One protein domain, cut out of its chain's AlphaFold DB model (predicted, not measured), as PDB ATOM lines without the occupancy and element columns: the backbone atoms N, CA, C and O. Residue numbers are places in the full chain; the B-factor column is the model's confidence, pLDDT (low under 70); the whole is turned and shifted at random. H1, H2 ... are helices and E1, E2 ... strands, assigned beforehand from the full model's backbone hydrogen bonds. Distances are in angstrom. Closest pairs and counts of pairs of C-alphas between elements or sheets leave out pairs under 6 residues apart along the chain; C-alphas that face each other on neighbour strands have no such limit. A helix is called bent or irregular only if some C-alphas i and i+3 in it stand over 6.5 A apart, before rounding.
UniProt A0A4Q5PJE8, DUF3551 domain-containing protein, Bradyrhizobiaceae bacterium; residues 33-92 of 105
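Overview. This is residues 33 to 92 of the 105 residues of the protein "DUF3551 domain-containing protein" of Bradyrhizobiaceae bacterium (UniProt A0A4Q5PJE8). Look for a small compact head with one long helix, H2, sticking out of it like a handle; in the head a two-stranded antiparallel sheet, E1 and E3, has the short helix H1 packed on it and the strand E2 close to E1. The handle makes most of the length: residues 70 to 92 of H2 stand free. The printed part has 60 residues with two named helices and three named strands, in the order E1, E2, H1, E3, H2, and its class is mixed, helices and strands. The whole is extended, a rod spanning 60 by 21 by 13 A, with a radius of gyration of the C-alphas of 18.1 A.

Arrangement. Begin at the sheet, where E1, residues 33 to 35, and E3, residues 63 to 66, are antiparallel neighbours with 147 degrees between their directions. C-alphas 34 and 64 face each other at 4.7 A; look also for N 33 and O 65 at 2.8 A and N 65 and O 33 at 2.9 A, both within hydrogen-bond range. Next find H1, residues 50 to 57: its closest C-alphas to E3 are those of Cys 53 and Cys 64, 6.1 A apart, and to E1 those of Cys 53 and Ser 34, 6.0 A apart. E2, residues 44 to 47, pairs with no named strand; its closest C-alphas to E1 are those of Cys 45 and Cys 33, 3.9 A apart. E2 and E3 are near each other, with 7 pairs of C-alphas within 10 A. After a tight link from E3 comes H2, residues 68 to 92, which is apart from E1, E2 and H1. In H1 every O i to N i+4 pair is within hydrogen-bond range, and in H2 19 of 21 are.

Along the chain. Find C-alpha 33 at (58.010, -106.986, 78.827), where E1 begins; this strand ends at Arg 35. E2 goes from Ser 44 to Phe 47, H1 from Tyr 50 to Val 57 over 10.5 A, and E3 from Ser 63 to Arg 66 over 10.4 A. From C-alpha 68 at (58.269, -97.953, 79.138), H2 runs 36.7 A to C-alpha 92 at (67.596, -67.570, 60.761). It is neither bent nor irregular, but only just: C-alphas 75 and 78 are 6.2 A apart.

Size, cuts and confidence. The two C-alphas farthest apart are those of Gly 59 and Trp 92, at 59.8 A. Without the free stretch, the body has 37 residues and spans 23 by 21 by 11 A. The printed part has no cut and no long link; the link from E1 to E2, with 8 residues, is short but not tight. The mean pLDDT of the printed part is 84.3, that of H2 is 79, and no printed residue is under 70.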
ATOM      1  N   CYS A  33      57.687-106.471  77.508       92.12
ATOM      2  CA  CYS A  33      58.010-106.986  78.827       92.12
ATOM      3  C   CYS A  33      56.918-107.921  79.343       92.12
ATOM      4  O   CYS A  33      55.725-107.636  79.192       92.12
ATOM      5  N   SER A  34      57.327-109.005  79.996       92.69
ATOM      6  CA  SER A  34      56.438-109.911  80.714       92.69
ATOM      7  C   SER A  34      56.262-109.460  82.160       92.69
ATOM      8  O   SER A  34      57.195-109.012  82.829       92.69
ATOM      9  N   ARG A  35      55.035-109.585  82.660       90.88
ATOM     10  CA  ARG A  35      54.680-109.305  84.046       90.88
ATOM     11  C   ARG A  35      53.862-110.463  84.585       90.88
ATOM     12  O   ARG A  35      52.714-110.660  84.200       90.88
ATOM     13  N   THR A  36      54.448-111.234  85.485       87.56
ATOM     14  CA  THR A  36      53.785-112.339  86.177       87.56
ATOM     15  C   THR A  36      53.597-111.980  87.648       87.56
ATOM     16  O   THR A  36      54.171-111.015  88.153       87.56
ATOM     17  N   SER A  37      52.804-112.767  88.377       82.56
ATOM     18  CA  SER A  37      52.719-112.621  89.837       82.56
ATOM     19  C   SER A  37      54.068-112.849  90.527       82.56
ATOM     20  O   SER A  37      54.287-112.324  91.613       82.56
ATOM     21  N   VAL A  38      54.972-113.598  89.886       80.81
ATOM     22  CA  VAL A  38      56.313-113.908  90.398       80.81
ATOM     23  C   VAL A  38      57.282-112.746  90.164       80.81
ATOM     24  O   VAL A  38      58.082-112.440  91.039       80.81
ATOM     25  N   SER A  39      57.195-112.065  89.015       79.44
ATOM     26  CA  SER A  39      58.082-110.938  88.688       79.44
ATOM     27  C   SER A  39      57.761-109.660  89.483       79.44
ATOM     28  O   SER A  39      58.585-108.750  89.572       79.44
ATOM     29  N   GLY A  40      56.565-109.564  90.075       77.00
ATOM     30  CA  GLY A  40      56.173-108.438  90.923       77.00
ATOM     31  C   GLY A  40      56.248-107.090  90.193       77.00
ATOM     32  O   GLY A  40      55.607-106.903  89.157       77.00
ATOM     33  N   PHE A  41      57.014-106.143  90.753       77.25
ATOM     34  CA  PHE A  41      57.194-104.785  90.211       77.25
ATOM     35  C   PHE A  41      58.287-104.681  89.133       77.25
ATOM     36  O   PHE A  41      58.340-103.678  88.425       77.25
ATOM     37  N   SER A  42      59.127-105.707  88.976       82.31
ATOM     38  CA  SER A  42      60.223-105.724  88.002       82.31
ATOM     39  C   SER A  42      59.856-106.638  86.829       82.31
ATOM     40  O   SER A  42      60.113-107.840  86.899       82.31
ATOM     41  N   PRO A  43      59.211-106.120  85.768       85.44
ATOM     42  CA  PRO A  43      58.886-106.929  84.600       85.44
ATOM     43  C   PRO A  43      60.162-107.326  83.843       85.44
ATOM     44  O   PRO A  43      61.123-106.558  83.789       85.44
ATOM     45  N   SER A  44      60.163-108.509  83.230       87.44
ATOM     46  CA  SER A  44      61.283-108.985  82.408       87.44
ATOM     47  C   SER A  44      61.104-108.494  80.973       87.44
ATOM     48  O   SER A  44      60.120-108.837  80.319       87.44
ATOM     49  N   CYS A  45      62.014-107.646  80.495       89.62
ATOM     50  CA  CYS A  45      61.931-106.976  79.196       89.62
ATOM     51  C   CYS A  45      62.931-107.580  78.208       89.62
ATOM     52  O   CYS A  45      63.929-106.946  77.882       89.62
ATOM     53  N   ASP A  46      62.646-108.792  77.735       88.62
ATOM     54  CA  ASP A  46      63.562-109.582  76.897       88.62
ATOM     55  C   ASP A  46      62.923-110.007  75.560       88.62
ATOM     56  O   ASP A  46      63.433-110.880  74.856       88.62
ATOM     57  N   PHE A  47      61.770-109.422  75.204       90.31
ATOM     58  CA  PHE A  47      60.946-109.886  74.087       90.31
ATOM     59  C   PHE A  47      60.890-108.884  72.937       90.31
ATOM     60  O   PHE A  47      60.594-107.697  73.107       90.31
ATOM     61  N   THR A  48      61.103-109.392  71.725       90.75
ATOM     62  CA  THR A  48      61.035-108.592  70.492       90.75
ATOM     63  C   THR A  48      59.612-108.444  69.957       90.75
ATOM     64  O   THR A  48      59.306-107.440  69.316       90.75
ATOM     65  N   SER A  49      58.713-109.384  70.273       90.12
ATOM     66  CA  SER A  49      57.303-109.345  69.874       90.12
ATOM     67  C   SER A  49      56.351-109.656  71.032       90.12
ATOM     68  O   SER A  49      56.705-110.321  72.011       90.12
ATOM     69  N   TYR A  50      55.109-109.180  70.902       90.50
ATOM     70  CA  TYR A  50      54.043-109.461  71.863       90.50
ATOM     71  C   TYR A  50      53.735-110.957  71.936       90.50
ATOM     72  O   TYR A  50      53.543-111.494  73.021       90.50
ATOM     73  N   GLU A  51      53.731-111.635  70.790       92.50
ATOM     74  CA  GLU A  51      53.448-113.069  70.680       92.50
ATOM     75  C   GLU A  51      54.509-113.896  71.405       92.50
ATOM     76  O   GLU A  51      54.164-114.829  72.127       92.50
ATOM     77  N   GLN A  52      55.785-113.513  71.284       90.06
ATOM     78  CA  GLN A  52      56.882-114.160  71.999       90.06
ATOM     79  C   GLN A  52      56.711-114.003  73.515       90.06
ATOM     80  O   GLN A  52      56.826-114.979  74.252       90.06
ATOM     81  N   CYS A  53      56.357-112.799  73.977       92.94
ATOM     82  CA  CYS A  53      56.045-112.562  75.384       92.94
ATOM     83  C   CYS A  53      54.836-113.395  75.849       92.94
ATOM     84  O   CYS A  53      54.902-114.049  76.891       92.94
ATOM     85  N   MET A  54      53.747-113.411  75.071       92.81
ATOM     86  CA  MET A  54      52.518-114.146  75.394       92.81
ATOM     87  C   MET A  54      52.749-115.650  75.461       92.81
ATOM     88  O   MET A  54      52.229-116.305  76.362       92.81
ATOM     89  N   ALA A  55      53.569-116.190  74.558       91.38
ATOM     90  CA  ALA A  55      53.993-117.579  74.606       91.38
ATOM     91  C   ALA A  55      54.723-117.887  75.923       91.38
ATOM     92  O   ALA A  55      54.432-118.897  76.558       91.38
ATOM     93  N   THR A  56      55.599-116.992  76.392       88.38
ATOM     94  CA  THR A  56      56.324-117.172  77.660       88.38
ATOM     95  C   THR A  56      55.430-117.069  78.896       88.38
ATOM     96  O   THR A  56      55.584-117.863  79.823       88.38
ATOM     97  N   VAL A  57      54.489-116.118  78.937       90.81
ATOM     98  CA  VAL A  57      53.578-115.964  80.090       90.81
ATOM     99  C   VAL A  57      52.380-116.910  80.056       90.81
ATOM    100  O   VAL A  57      51.635-116.986  81.041       90.81
ATOM    101  N   SER A  58      52.179-117.639  78.955       86.69
ATOM    102  CA  SER A  58      51.122-118.641  78.845       86.69
ATOM    103  C   SER A  58      51.270-119.682  79.963       86.69
ATOM    104  O   SER A  58      52.349-120.202  80.229       86.69
ATOM    105  N   GLY A  59      50.194-119.905  80.721       83.31
ATOM    106  CA  GLY A  59      50.200-120.790  81.894       83.31
ATOM    107  C   GLY A  59      50.720-120.177  83.205       83.31
ATOM    108  O   GLY A  59      50.467-120.747  84.261       83.31
ATOM    109  N   GLN A  60      51.346-118.993  83.189       81.94
ATOM    110  CA  GLN A  60      51.914-118.346  84.390       81.94
ATOM    111  C   GLN A  60      51.024-117.240  84.993       81.94
ATOM    112  O   GLN A  60      51.477-116.476  85.846       81.94
ATOM    113  N   ARG A  61      49.763-117.117  84.540       83.00
ATOM    114  CA  ARG A  61      48.848-115.998  84.875       83.00
ATOM    115  C   ARG A  61      49.517-114.618  84.729       83.00
ATOM    116  O   ARG A  61      49.285-113.716  85.531       83.00
ATOM    117  N   GLY A  62      50.367-114.465  83.715       88.25
ATOM    118  CA  GLY A  62      51.054-113.211  83.420       88.25
ATOM    119  C   GLY A  62      50.377-112.395  82.326       88.25
ATOM    120  O   GLY A  62      49.506-112.881  81.607       88.25
ATOM    121  N   SER A  63      50.810-111.148  82.195       91.06
ATOM    122  CA  SER A  63      50.448-110.245  81.110       91.06
ATOM    123  C   SER A  63      51.693-109.690  80.427       91.06
ATOM    124  O   SER A  63      52.787-109.678  80.991       91.06
ATOM    125  N   CYS A  64      51.512-109.229  79.195       93.19
ATOM    126  CA  CYS A  64      52.554-108.581  78.413       93.19
ATOM    127  C   CYS A  64      52.253-107.092  78.285       93.19
ATOM    128  O   CYS A  64      51.117-106.699  78.014       93.19
ATOM    129  N   MET A  65      53.276-106.265  78.475       91.38
ATOM    130  CA  MET A  65      53.190-104.810  78.390       91.38
ATOM    131  C   MET A  65      54.316-104.248  77.527       91.38
ATOM    132  O   MET A  65      55.378-104.855  77.404       91.38
ATOM    133  N   ARG A  66      54.087-103.079  76.923       91.12
ATOM    134  CA  ARG A  66      55.133-102.370  76.181       91.12
ATOM    135  C   ARG A  66      56.213-101.889  77.151       91.12
ATOM    136  O   ARG A  66      55.893-101.430  78.248       91.12
ATOM    137  N   ASN A  67      57.470-101.948  76.727       90.31
ATOM    138  CA  ASN A  67      58.582-101.425  77.503       90.31
ATOM    139  C   ASN A  67      58.463 -99.895  77.658       90.31
ATOM    140  O   ASN A  67      58.471 -99.163  76.654       90.31
ATOM    141  N   PRO A  68      58.351 -99.384  78.898       83.81
ATOM    142  CA  PRO A  68      58.269 -97.953  79.138       83.81
ATOM    143  C   PRO A  68      59.526 -97.217  78.661       83.81
ATOM    144  O   PRO A  68      59.386 -96.127  78.120       83.81
ATOM    145  N   TYR A  69      60.726 -97.803  78.773       83.38
ATOM    146  CA  TYR A  69      61.974 -97.157  78.344       83.38
ATOM    147  C   TYR A  69      61.963 -96.811  76.852       83.38
ATOM    148  O   TYR A  69      62.191 -95.658  76.487       83.38
ATOM    149  N   VAL A  70      61.571 -97.771  76.009       85.19
ATOM    150  CA  VAL A  70      61.427 -97.567  74.558       85.19
ATOM    151  C   VAL A  70      60.391 -96.480  74.268       85.19
ATOM    152  O   VAL A  70      60.637 -95.559  73.494       85.19
ATOM    153  N   THR A  71      59.245 -96.539  74.948       81.62
ATOM    154  CA  THR A  71      58.151 -95.575  74.750       81.62
ATOM    155  C   THR A  71      58.560 -94.154  75.159       81.62
ATOM    156  O   THR A  71      58.230 -93.186  74.475       81.62
ATOM    157  N   PHE A  72      59.304 -93.999  76.257       81.81
ATOM    158  CA  PHE A  72      59.818 -92.704  76.700       81.81
ATOM    159  C   PHE A  72      60.875 -92.140  75.748       81.81
ATOM    160  O   PHE A  72      60.876 -90.932  75.496       81.81
ATOM    161  N   ASN A  73      61.759 -92.986  75.216       79.50
ATOM    162  CA  ASN A  73      62.766 -92.583  74.237       79.50
ATOM    163  C   ASN A  73      62.102 -92.100  72.939       79.50
ATOM    164  O   ASN A  73      62.399 -90.993  72.480       79.50
ATOM    165  N   GLU A  74      61.113 -92.845  72.440       78.88
ATOM    166  CA  GLU A  74      60.317 -92.474  71.266       78.88
ATOM    167  C   GLU A  74      59.592 -91.133  71.461       78.88
ATOM    168  O   GLU A  74      59.577 -90.297  70.568       78.88
ATOM    169  N   GLN A  75      59.065 -90.841  72.653       73.88
ATOM    170  CA  GLN A  75      58.438 -89.541  72.935       73.88
ATOM    171  C   GLN A  75      59.428 -88.370  73.035       73.88
ATOM    172  O   GLN A  75      59.043 -87.206  72.856       73.88
ATOM    173  N   ARG A  76      60.693 -88.628  73.383       74.31
ATOM    174  CA  ARG A  76      61.715 -87.579  73.528       74.31
ATOM    175  C   ARG A  76      62.224 -87.087  72.181       74.31
ATOM    176  O   ARG A  76      62.543 -85.902  72.069       74.31
ATOM    177  N   GLU A  77      62.283 -87.947  71.174       75.25
ATOM    178  CA  GLU A  77      62.825 -87.595  69.862       75.25
ATOM    179  C   GLU A  77      62.010 -86.498  69.138       75.25
ATOM    180  O   GLU A  77      62.598 -85.466  68.797       75.25
ATOM    181  N   PRO A  78      60.665 -86.582  69.013       75.25
ATOM    182  CA  PRO A  78      59.856 -85.534  68.391       75.25
ATOM    183  C   PRO A  78      59.989 -84.191  69.108       75.25
ATOM    184  O   PRO A  78      60.089 -83.142  68.471       75.25
ATOM    185  N   ARG A  79      60.040 -84.210  70.450       75.56
ATOM    186  CA  ARG A  79      60.214 -82.991  71.254       75.56
ATOM    187  C   ARG A  79      61.579 -82.347  71.029       75.56
ATOM    188  O   ARG A  79      61.659 -81.121  70.928       75.56
ATOM    189  N   ARG A  80      62.648 -83.147  70.937       77.88
ATOM    190  CA  ARG A  80      63.999 -82.655  70.619       77.88
ATOM    191  C   ARG A  80      64.040 -82.038  69.226       77.88
ATOM    192  O   ARG A  80      64.483 -80.899  69.099       77.88
ATOM    193  N   LYS A  81      63.485 -82.728  68.228       82.69
ATOM    194  CA  LYS A  81      63.418 -82.246  66.844       82.69
ATOM    195  C   LYS A  81      62.638 -80.932  66.732       82.69
ATOM    196  O   LYS A  81      63.118 -79.990  66.112       82.69
ATOM    197  N   GLY A  82      61.489 -80.822  67.404       84.00
ATOM    198  CA  GLY A  82      60.693 -79.590  67.427       84.00
ATOM    199  C   GLY A  82      61.418 -78.407  68.078       84.00
ATOM    200  O   GLY A  82      61.378 -77.291  67.560       84.00
ATOM    201  N   ARG A  83      62.139 -78.640  69.184       80.00
ATOM    202  CA  ARG A  83      62.970 -77.603  69.818       80.00
ATOM    203  C   ARG A  83      64.110 -77.158  68.901       80.00
ATOM    204  O   ARG A  83      64.312 -75.958  68.757       80.00
ATOM    205  N   GLN A  84      64.818 -78.100  68.278       82.56
ATOM    206  CA  GLN A  84      65.903 -77.794  67.341       82.56
ATOM    207  C   GLN A  84      65.410 -77.005  66.127       82.56
ATOM    208  O   GLN A  84      66.099 -76.102  65.667       82.56
ATOM    209  N   MET A  85      64.222 -77.313  65.604       80.75
ATOM    210  CA  MET A  85      63.656 -76.578  64.469       80.75
ATOM    211  C   MET A  85      63.316 -75.131  64.846       80.75
ATOM    212  O   MET A  85      63.632 -74.212  64.097       80.75
ATOM    213  N   ARG A  86      62.737 -74.919  66.037       80.62
ATOM    214  CA  ARG A  86      62.442 -73.574  66.551       80.62
ATOM    215  C   ARG A  86      63.712 -72.757  66.793       80.62
ATOM    216  O   ARG A  86      63.744 -71.585  66.446       80.62
ATOM    217  N   GLU A  87      64.745 -73.369  67.370       78.25
ATOM    218  CA  GLU A  87      66.042 -72.714  67.593       78.25
ATOM    219  C   GLU A  87      66.678 -72.276  66.271       78.25
ATOM    220  O   GLU A  87      67.039 -71.113  66.122       78.25
ATOM    221  N   GLN A  88      66.727 -73.176  65.282       81.00
ATOM    222  CA  GLN A  88      67.226 -72.855  63.945       81.00
ATOM    223  C   GLN A  88      66.412 -71.730  63.301       81.00
ATOM    224  O   GLN A  88      66.984 -70.823  62.715       81.00
ATOM    225  N   GLN A  89      65.083 -71.740  63.426       79.31
ATOM    226  CA  GLN A  89      64.256 -70.667  62.877       79.31
ATOM    227  C   GLN A  89      64.509 -69.316  63.556       79.31
ATOM    228  O   GLN A  89      64.507 -68.284  62.884       79.31
ATOM    229  N   ASN A  90      64.748 -69.312  64.867       75.31
ATOM    230  CA  ASN A  90      65.146 -68.104  65.572       75.31
ATOM    231  C   ASN A  90      66.505 -67.610  65.063       75.31
ATOM    232  O   ASN A  90      66.609 -66.429  64.759       75.31
ATOM    233  N   ASP A  91      67.503 -68.483  64.916       76.88
ATOM    234  CA  ASP A  91      68.821 -68.139  64.359       76.88
ATOM    235  C   ASP A  91      68.706 -67.520  62.956       76.88
ATOM    236  O   ASP A  91      69.192 -66.412  62.729       76.88
ATOM    237  N   TRP A  92      67.923 -68.145  62.066       74.88
ATOM    238  CA  TRP A  92      67.596 -67.570  60.761       74.88
ATOM    239  C   TRP A  92      66.987 -66.171  60.898       74.88
ATOM    240  O   TRP A  92      67.456 -65.246  60.253       74.88
TER     241      TRP A  92